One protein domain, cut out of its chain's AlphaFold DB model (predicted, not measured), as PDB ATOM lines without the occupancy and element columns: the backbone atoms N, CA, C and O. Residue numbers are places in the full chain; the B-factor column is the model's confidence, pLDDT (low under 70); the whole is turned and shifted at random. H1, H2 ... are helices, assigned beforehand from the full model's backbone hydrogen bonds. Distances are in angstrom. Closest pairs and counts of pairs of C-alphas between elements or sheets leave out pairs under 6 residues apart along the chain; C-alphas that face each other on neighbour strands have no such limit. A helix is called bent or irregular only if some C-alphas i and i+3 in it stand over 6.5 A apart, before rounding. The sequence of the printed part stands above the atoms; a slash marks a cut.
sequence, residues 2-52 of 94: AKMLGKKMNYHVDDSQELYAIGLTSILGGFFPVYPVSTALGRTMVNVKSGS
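This is residues 2 to 52 of the 94 residues of the protein "Sulfate_transp domain-containing protein" of Ancylostoma caninum (UniProt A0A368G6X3). Three separate helices and an outstretched return link make a loose, open V: the long helix H2 is one arm, residues 34 to 40 and H3 make the other, and the chain turns back at residues 31 to 33, at the closed end. The short helix H1 lies at the open mouth of the V, near H3, and no two of the helices clearly touch. The printed part has 51 residues, with three named helices in the order H1, H2, H3 and no named strand, and its class is all helix. It is loose, with a radius of gyration of the C-alphas of 13.0 A, and spans 35 by 23 by 13 A along its three main axes.

H1 covers residues 2 to 9 and begins at C-alpha 2, at (141.062, 192.396, 137.033); it is 10.2 A long from first to last C-alpha. After residues 10 to 14 comes H2, residues 15 to 30, the longest helix with 16 residues and 22.6 A from first to last C-alpha. H2 ends at C-alpha 30, at (137.340, 169.604, 133.074). Residues 31 to 40 follow, and then H3, residues 41 to 49, 12.1 A from first to last C-alpha, which ends at C-alpha 49, at (130.530, 200.167, 129.060).

H1 and H2 are close but not clearly touching, with 2 pairs of C-alphas within 8 A. Their closest C-alphas are those of Ala 2 and Asp 15, 7.7 A apart. Their lines stand at a steep tilt of 56 degrees, and they run opposite ways. Their centres are 19.2 A apart. H1 and H3 are near each other: no pair of their C-alphas is within 8 A, but 6 pairs are within 10 A. H2 and H3 are apart, with no C-alpha of the one within 8 A of the other. In H1, H2 and H3 every backbone O i to N i+4 pair is within hydrogen-bond range. No helix is bent or irregular.

The two C-alphas farthest apart are those of Asn 10 and Pro 33, at 36.9 A, while the first and last printed C-alphas, those of Ala 2 and Ser 52, are 15.4 A apart. The printed part runs from residue 2 to residue 52 without a cut. The link from H1 to H2 is tight, with 5 residues; the link from H2 to H3 is short, with 10 residues; no link is long. The mean pLDDT of the printed part is 78.9, and residues 51 to 52 are under 70.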
ATOM      1  N   ALA A   2     141.551 191.853 135.770       71.69
ATOM      2  CA  ALA A   2     141.062 192.396 137.033       71.69
ATOM      3  C   ALA A   2     141.802 193.679 137.455       71.69
ATOM      4  O   ALA A   2     141.151 194.689 137.657       71.69
ATOM      5  N   LYS A   3     143.144 193.734 137.404       74.50
ATOM      6  CA  LYS A   3     143.908 194.979 137.654       74.50
ATOM      7  C   LYS A   3     143.561 196.163 136.738       74.50
ATOM      8  O   LYS A   3     143.485 197.295 137.205       74.50
ATOM      9  N   MET A   4     143.345 195.927 135.437       74.44
ATOM     10  CA  MET A   4     142.978 197.005 134.502       74.44
ATOM     11  C   MET A   4     141.587 197.560 134.805       74.44
ATOM     12  O   MET A   4     141.379 198.769 134.748       74.44
ATOM     13  N   LEU A   5     140.636 196.681 135.130       72.94
ATOM     14  CA  LEU A   5     139.287 197.071 135.529       72.94
ATOM     15  C   LEU A   5     139.279 197.724 136.913       72.94
ATOM     16  O   LEU A   5     138.645 198.762 137.061       72.94
ATOM     17  N   GLY A   6     140.048 197.200 137.870       72.50
ATOM     18  CA  GLY A   6     140.261 197.759 139.210       72.50
ATOM     19  C   GLY A   6     140.745 199.196 139.155       72.50
ATOM     20  O   GLY A   6     140.145 200.080 139.759       72.50
ATOM     21  N   LYS A   7     141.748 199.465 138.313       73.50
ATOM     22  CA  LYS A   7     142.243 200.824 138.065       73.50
ATOM     23  C   LYS A   7     141.201 201.725 137.390       73.50
ATOM     24  O   LYS A   7     141.134 202.910 137.690       73.50
ATOM     25  N   LYS A   8     140.386 201.182 136.478       72.44
ATOM     26  CA  LYS A   8     139.380 201.942 135.712       72.44
ATOM     27  C   LYS A   8     138.101 202.237 136.505       72.44
ATOM     28  O   LYS A   8     137.427 203.214 136.207       72.44
ATOM     29  N   MET A   9     137.775 201.400 137.485       70.94
ATOM     30  CA  MET A   9     136.535 201.439 138.268       70.94
ATOM     31  C   MET A   9     136.784 201.691 139.771       70.94
ATOM     32  O   MET A   9     135.830 201.666 140.540       70.94
ATOM     33  N   ASN A  10     138.036 201.944 140.182       72.69
ATOM     34  CA  ASN A  10     138.462 202.192 141.571       72.69
ATOM     35  C   ASN A  10     137.991 201.118 142.576       72.69
ATOM     36  O   ASN A  10     137.507 201.437 143.658       72.69
ATOM     37  N   TYR A  11     138.133 199.835 142.231       74.06
ATOM     38  CA  TYR A  11     137.867 198.734 143.168       74.06
ATOM     39  C   TYR A  11     139.147 197.977 143.522       74.06
ATOM     40  O   TYR A  11     140.071 197.876 142.710       74.06
ATOM     41  N   HIS A  12     139.196 197.451 144.747       75.44
ATOM     42  CA  HIS A  12     140.305 196.633 145.223       75.44
ATOM     43  C   HIS A  12     140.253 195.257 144.552       75.44
ATOM     44  O   HIS A  12     139.220 194.591 144.577       75.44
ATOM     45  N   VAL A  13     141.356 194.853 143.924       77.88
ATOM     46  CA  VAL A  13     141.489 193.566 143.230       77.88
ATOM     47  C   VAL A  13     142.455 192.704 144.025       77.88
ATOM     48  O   VAL A  13     143.609 193.098 144.185       77.88
ATOM     49  N   ASP A  14     142.004 191.530 144.452       85.00
ATOM     50  CA  ASP A  14     142.879 190.487 144.981       85.00
ATOM     51  C   ASP A  14     143.258 189.517 143.850       85.00
ATOM     52  O   ASP A  14     142.417 188.800 143.304       85.00
ATOM     53  N   ASP A  15     144.538 189.506 143.476       81.94
ATOM     54  CA  ASP A  15     145.052 188.632 142.417       81.94
ATOM     55  C   ASP A  15     144.982 187.142 142.792       81.94
ATOM     56  O   ASP A  15     144.812 186.291 141.915       81.94
ATOM     57  N   SER A  16     145.112 186.816 144.080       87.94
ATOM     58  CA  SER A  16     145.127 185.432 144.562       87.94
ATOM     59  C   SER A  16     143.733 184.828 144.454       87.94
ATOM     60  O   SER A  16     143.577 183.699 143.991       87.94
ATOM     61  N   GLN A  17     142.706 185.602 144.813       86.69
ATOM     62  CA  GLN A  17     141.312 185.187 144.686       86.69
ATOM     63  C   GLN A  17     140.919 184.938 143.223       86.69
ATOM     64  O   GLN A  17     140.268 183.936 142.926       86.69
ATOM     65  N   GLU A  18     141.350 185.802 142.301       83.00
ATOM     66  CA  GLU A  18     141.116 185.623 140.862       83.00
ATOM     67  C   GLU A  18     141.814 184.359 140.327       83.00
ATOM     68  O   GLU A  18     141.228 183.614 139.537       83.00
ATOM     69  N   LEU A  19     143.038 184.071 140.791       86.31
ATOM     70  CA  LEU A  19     143.778 182.866 140.405       86.31
ATOM     71  C   LEU A  19     143.085 181.590 140.898       86.31
ATOM     72  O   LEU A  19     142.884 180.661 140.110       86.31
ATOM     73  N   TYR A  20     142.670 181.553 142.167       88.94
ATOM     74  CA  TYR A  20     141.901 180.430 142.708       88.94
ATOM     75  C   TYR A  20     140.564 180.259 141.981       88.94
ATOM     76  O   TYR A  20     140.191 179.133 141.654       88.94
ATOM     77  N   ALA A  21     139.864 181.351 141.664       87.19
ATOM     78  CA  ALA A  21     138.593 181.301 140.947       87.19
ATOM     79  C   ALA A  21     138.741 180.708 139.533       87.19
ATOM     80  O   ALA A  21     137.966 179.828 139.151       87.19
ATOM     81  N   ILE A  22     139.746 181.135 138.762       86.75
ATOM     82  CA  ILE A  22     140.010 180.602 137.413       86.75
ATOM     83  C   ILE A  22     140.460 179.136 137.482       86.75
ATOM     84  O   ILE A  22     140.009 178.318 136.673       86.75
ATOM     85  N   GLY A  23     141.301 178.789 138.461       88.12
ATOM     86  CA  GLY A  23     141.748 177.416 138.700       88.12
ATOM     87  C   GLY A  23     140.581 176.479 139.012       88.12
ATOM     88  O   GLY A  23     140.394 175.481 138.318       88.12
ATOM     89  N   LEU A  24     139.734 176.843 139.978       89.56
ATOM     90  CA  LEU A  24     138.530 176.081 140.325       89.56
ATOM     91  C   LEU A  24     137.563 175.977 139.144       89.56
ATOM     92  O   LEU A  24     137.051 174.895 138.876       89.56
ATOM     93  N   THR A  25     137.356 177.061 138.392       87.69
ATOM     94  CA  THR A  25     136.477 177.035 137.211       87.69
ATOM     95  C   THR A  25     137.005 176.099 136.126       87.69
ATOM     96  O   THR A  25     136.224 175.406 135.484       87.69
ATOM     97  N   SER A  26     138.323 176.038 135.932       87.12
ATOM     98  CA  SER A  26     138.941 175.136 134.953       87.12
ATOM     99  C   SER A  26     138.872 173.675 135.399       87.12
ATOM    100  O   SER A  26     138.599 172.808 134.575       87.12
ATOM    101  N   ILE A  27     139.050 173.403 136.698       89.50
ATOM    102  CA  ILE A  27     138.881 172.062 137.279       89.50
ATOM    103  C   ILE A  27     137.429 171.601 137.131       89.50
ATOM    104  O   ILE A  27     137.187 170.521 136.606       89.50
ATOM    105  N   LEU A  28     136.463 172.435 137.533       87.81
ATOM    106  CA  LEU A  28     135.031 172.161 137.374       87.81
ATOM    107  C   LEU A  28     134.647 171.998 135.899       87.81
ATOM    108  O   LEU A  28     133.851 171.127 135.562       87.81
ATOM    109  N   GLY A  29     135.245 172.803 135.020       84.06
ATOM    110  CA  GLY A  29     135.088 172.694 133.577       84.06
ATOM    111  C   GLY A  29     135.603 171.364 133.036       84.06
ATOM    112  O   GLY A  29     134.911 170.746 132.242       84.06
ATOM    113  N   GLY A  30     136.742 170.866 133.520       84.81
ATOM    114  CA  GLY A  30     137.340 169.604 133.074       84.81
ATOM    115  C   GLY A  30     136.472 168.355 133.284       84.81
ATOM    116  O   GLY A  30     136.702 167.349 132.619       84.81
ATOM    117  N   PHE A  31     135.455 168.410 134.151       86.06
ATOM    118  CA  PHE A  31     134.460 167.335 134.285       86.06
ATOM    119  C   PHE A  31     133.450 167.289 133.128       86.06
ATOM    120  O   PHE A  31     132.760 166.287 132.948       86.06
ATOM    121  N   PHE A  32     133.366 168.354 132.334       86.19
ATOM    122  CA  PHE A  32     132.528 168.460 131.149       86.19
ATOM    123  C   PHE A  32     133.419 168.580 129.899       86.19
ATOM    124  O   PHE A  32     134.558 169.038 129.992       86.19
ATOM    125  N   PRO A  33     132.937 168.213 128.698       77.81
ATOM    126  CA  PRO A  33     133.653 168.461 127.447       77.81
ATOM    127  C   PRO A  33     133.609 169.960 127.092       77.81
ATOM    128  O   PRO A  33     132.968 170.372 126.126       77.81
ATOM    129  N   VAL A  34     134.251 170.798 127.906       77.19
ATOM    130  CA  VAL A  34     134.340 172.250 127.738       77.19
ATOM    131  C   VAL A  34     135.800 172.658 127.576       77.19
ATOM    132  O   VAL A  34     136.705 172.103 128.198       77.19
ATOM    133  N   TYR A  35     136.036 173.650 126.726       78.75
ATOM    134  CA  TYR A  35     137.359 174.245 126.598       78.75
ATOM    135  C   TYR A  35     137.739 174.986 127.887       78.75
ATOM    136  O   TYR A  35     136.859 175.563 128.537       78.75
ATOM    137  N   PRO A  36     139.035 175.006 128.254       75.31
ATOM    138  CA  PRO A  36     139.501 175.714 129.437       75.31
ATOM    139  C   PRO A  36     139.047 177.172 129.398       75.31
ATOM    140  O   PRO A  36     139.171 177.865 128.382       75.31
ATOM    141  N   VAL A  37     138.471 177.625 130.512       75.12
ATOM    142  CA  VAL A  37     137.887 178.959 130.586       75.12
ATOM    143  C   VAL A  37     139.005 179.998 130.566       75.12
ATOM    144  O   VAL A  37     139.979 179.910 131.310       75.12
ATOM    145  N   SER A  38     138.855 181.010 129.717       77.38
ATOM    146  CA  SER A  38     139.751 182.164 129.678       77.38
ATOM    147  C   SER A  38     138.958 183.451 129.864       77.38
ATOM    148  O   SER A  38     137.787 183.558 129.477       77.38
ATOM    149  N   THR A  39     139.589 184.446 130.480       72.19
ATOM    150  CA  THR A  39     138.970 185.739 130.767       72.19
ATOM    151  C   THR A  39     138.785 186.535 129.469       72.19
ATOM    152  O   THR A  39     139.737 187.045 128.880       72.19
ATOM    153  N   ALA A  40     137.539 186.667 129.003       76.25
ATOM    154  CA  ALA A  40     137.226 187.368 127.757       76.25
ATOM    155  C   ALA A  40     137.157 188.895 127.949       76.25
ATOM    156  O   ALA A  40     136.130 189.452 128.364       76.25
ATOM    157  N   LEU A  41     138.245 189.578 127.582       74.25
ATOM    158  CA  LEU A  41     138.388 191.036 127.670       74.25
ATOM    159  C   LEU A  41     137.301 191.795 126.895       74.25
ATOM    160  O   LEU A  41     136.664 192.687 127.458       74.25
ATOM    161  N   GLY A  42     137.046 191.420 125.636       78.81
ATOM    162  CA  GLY A  42     136.082 192.115 124.771       78.81
ATOM    163  C   GLY A  42     134.662 192.123 125.342       78.81
ATOM    164  O   GLY A  42     134.047 193.182 125.463       78.81
ATOM    165  N   ARG A  43     134.176 190.958 125.791       73.12
ATOM    166  CA  ARG A  43     132.829 190.804 126.371       73.12
ATOM    167  C   ARG A  43     132.653 191.622 127.650       73.12
ATOM    168  O   ARG A  43     131.653 192.313 127.820       73.12
ATOM    169  N   THR A  44     133.651 191.606 128.527       77.31
ATOM    170  CA  THR A  44     133.557 192.337 129.798       77.31
ATOM    171  C   THR A  44     133.683 193.842 129.606       77.31
ATOM    172  O   THR A  44     133.000 194.597 130.289       77.31
ATOM    173  N   MET A  45     134.503 194.308 128.661       72.25
ATOM    174  CA  MET A  45     134.608 195.739 128.371       72.25
ATOM    175  C   MET A  45     133.290 196.308 127.832       72.25
ATOM    176  O   MET A  45     132.930 197.430 128.186       72.25
ATOM    177  N   VAL A  46     132.552 195.537 127.027       79.06
ATOM    178  CA  VAL A  46     131.198 195.902 126.582       79.06
ATOM    179  C   VAL A  46     130.222 195.917 127.759       79.06
ATOM    180  O   VAL A  46     129.519 196.906 127.935       79.06
ATOM    181  N   ASN A  47     130.234 194.892 128.620       75.19
ATOM    182  CA  ASN A  47     129.362 194.837 129.802       75.19
ATOM    183  C   ASN A  47     129.606 196.018 130.766       75.19
ATOM    184  O   ASN A  47     128.665 196.635 131.260       75.19
ATOM    185  N   VAL A  48     130.873 196.397 130.963       76.06
ATOM    186  CA  VAL A  48     131.270 197.542 131.798       76.06
ATOM    187  C   VAL A  48     130.893 198.871 131.139       76.06
ATOM    188  O   VAL A  48     130.424 199.776 131.825       76.06
ATOM    189  N   LYS A  49     131.033 198.998 129.809       74.44
ATOM    190  CA  LYS A  49     130.530 200.167 129.060       74.44
ATOM    191  C   LYS A  49     129.007 200.284 129.108       74.44
ATOM    192  O   LYS A  49     128.502 201.396 129.129       74.44
ATOM    193  N   SER A  50     128.296 199.160 129.169       74.25
ATOM    194  CA  SER A  50     126.839 199.110 129.305       74.25
ATOM    195  C   SER A  50     126.344 199.497 130.709       74.25
ATOM    196  O   SER A  50     125.147 199.425 130.970       74.25
ATOM    197  N   GLY A  51     127.238 199.882 131.629       69.38
ATOM    198  CA  GLY A  51     126.883 200.288 132.991       69.38
ATOM    199  C   GLY A  51     126.554 199.122 133.924       69.38
ATOM    200  O   GLY A  51     126.092 199.344 135.043       69.38
ATOM    201  N   SER A  52     126.802 197.881 133.496       64.56
ATOM    202  CA  SER A  52     126.495 196.694 134.286       64.56
ATOM    203  C   SER A  52     127.513 196.518 135.412       64.56
ATOM    204  O   SER A  52     128.705 196.315 135.172       64.56
TER     205      SER A  52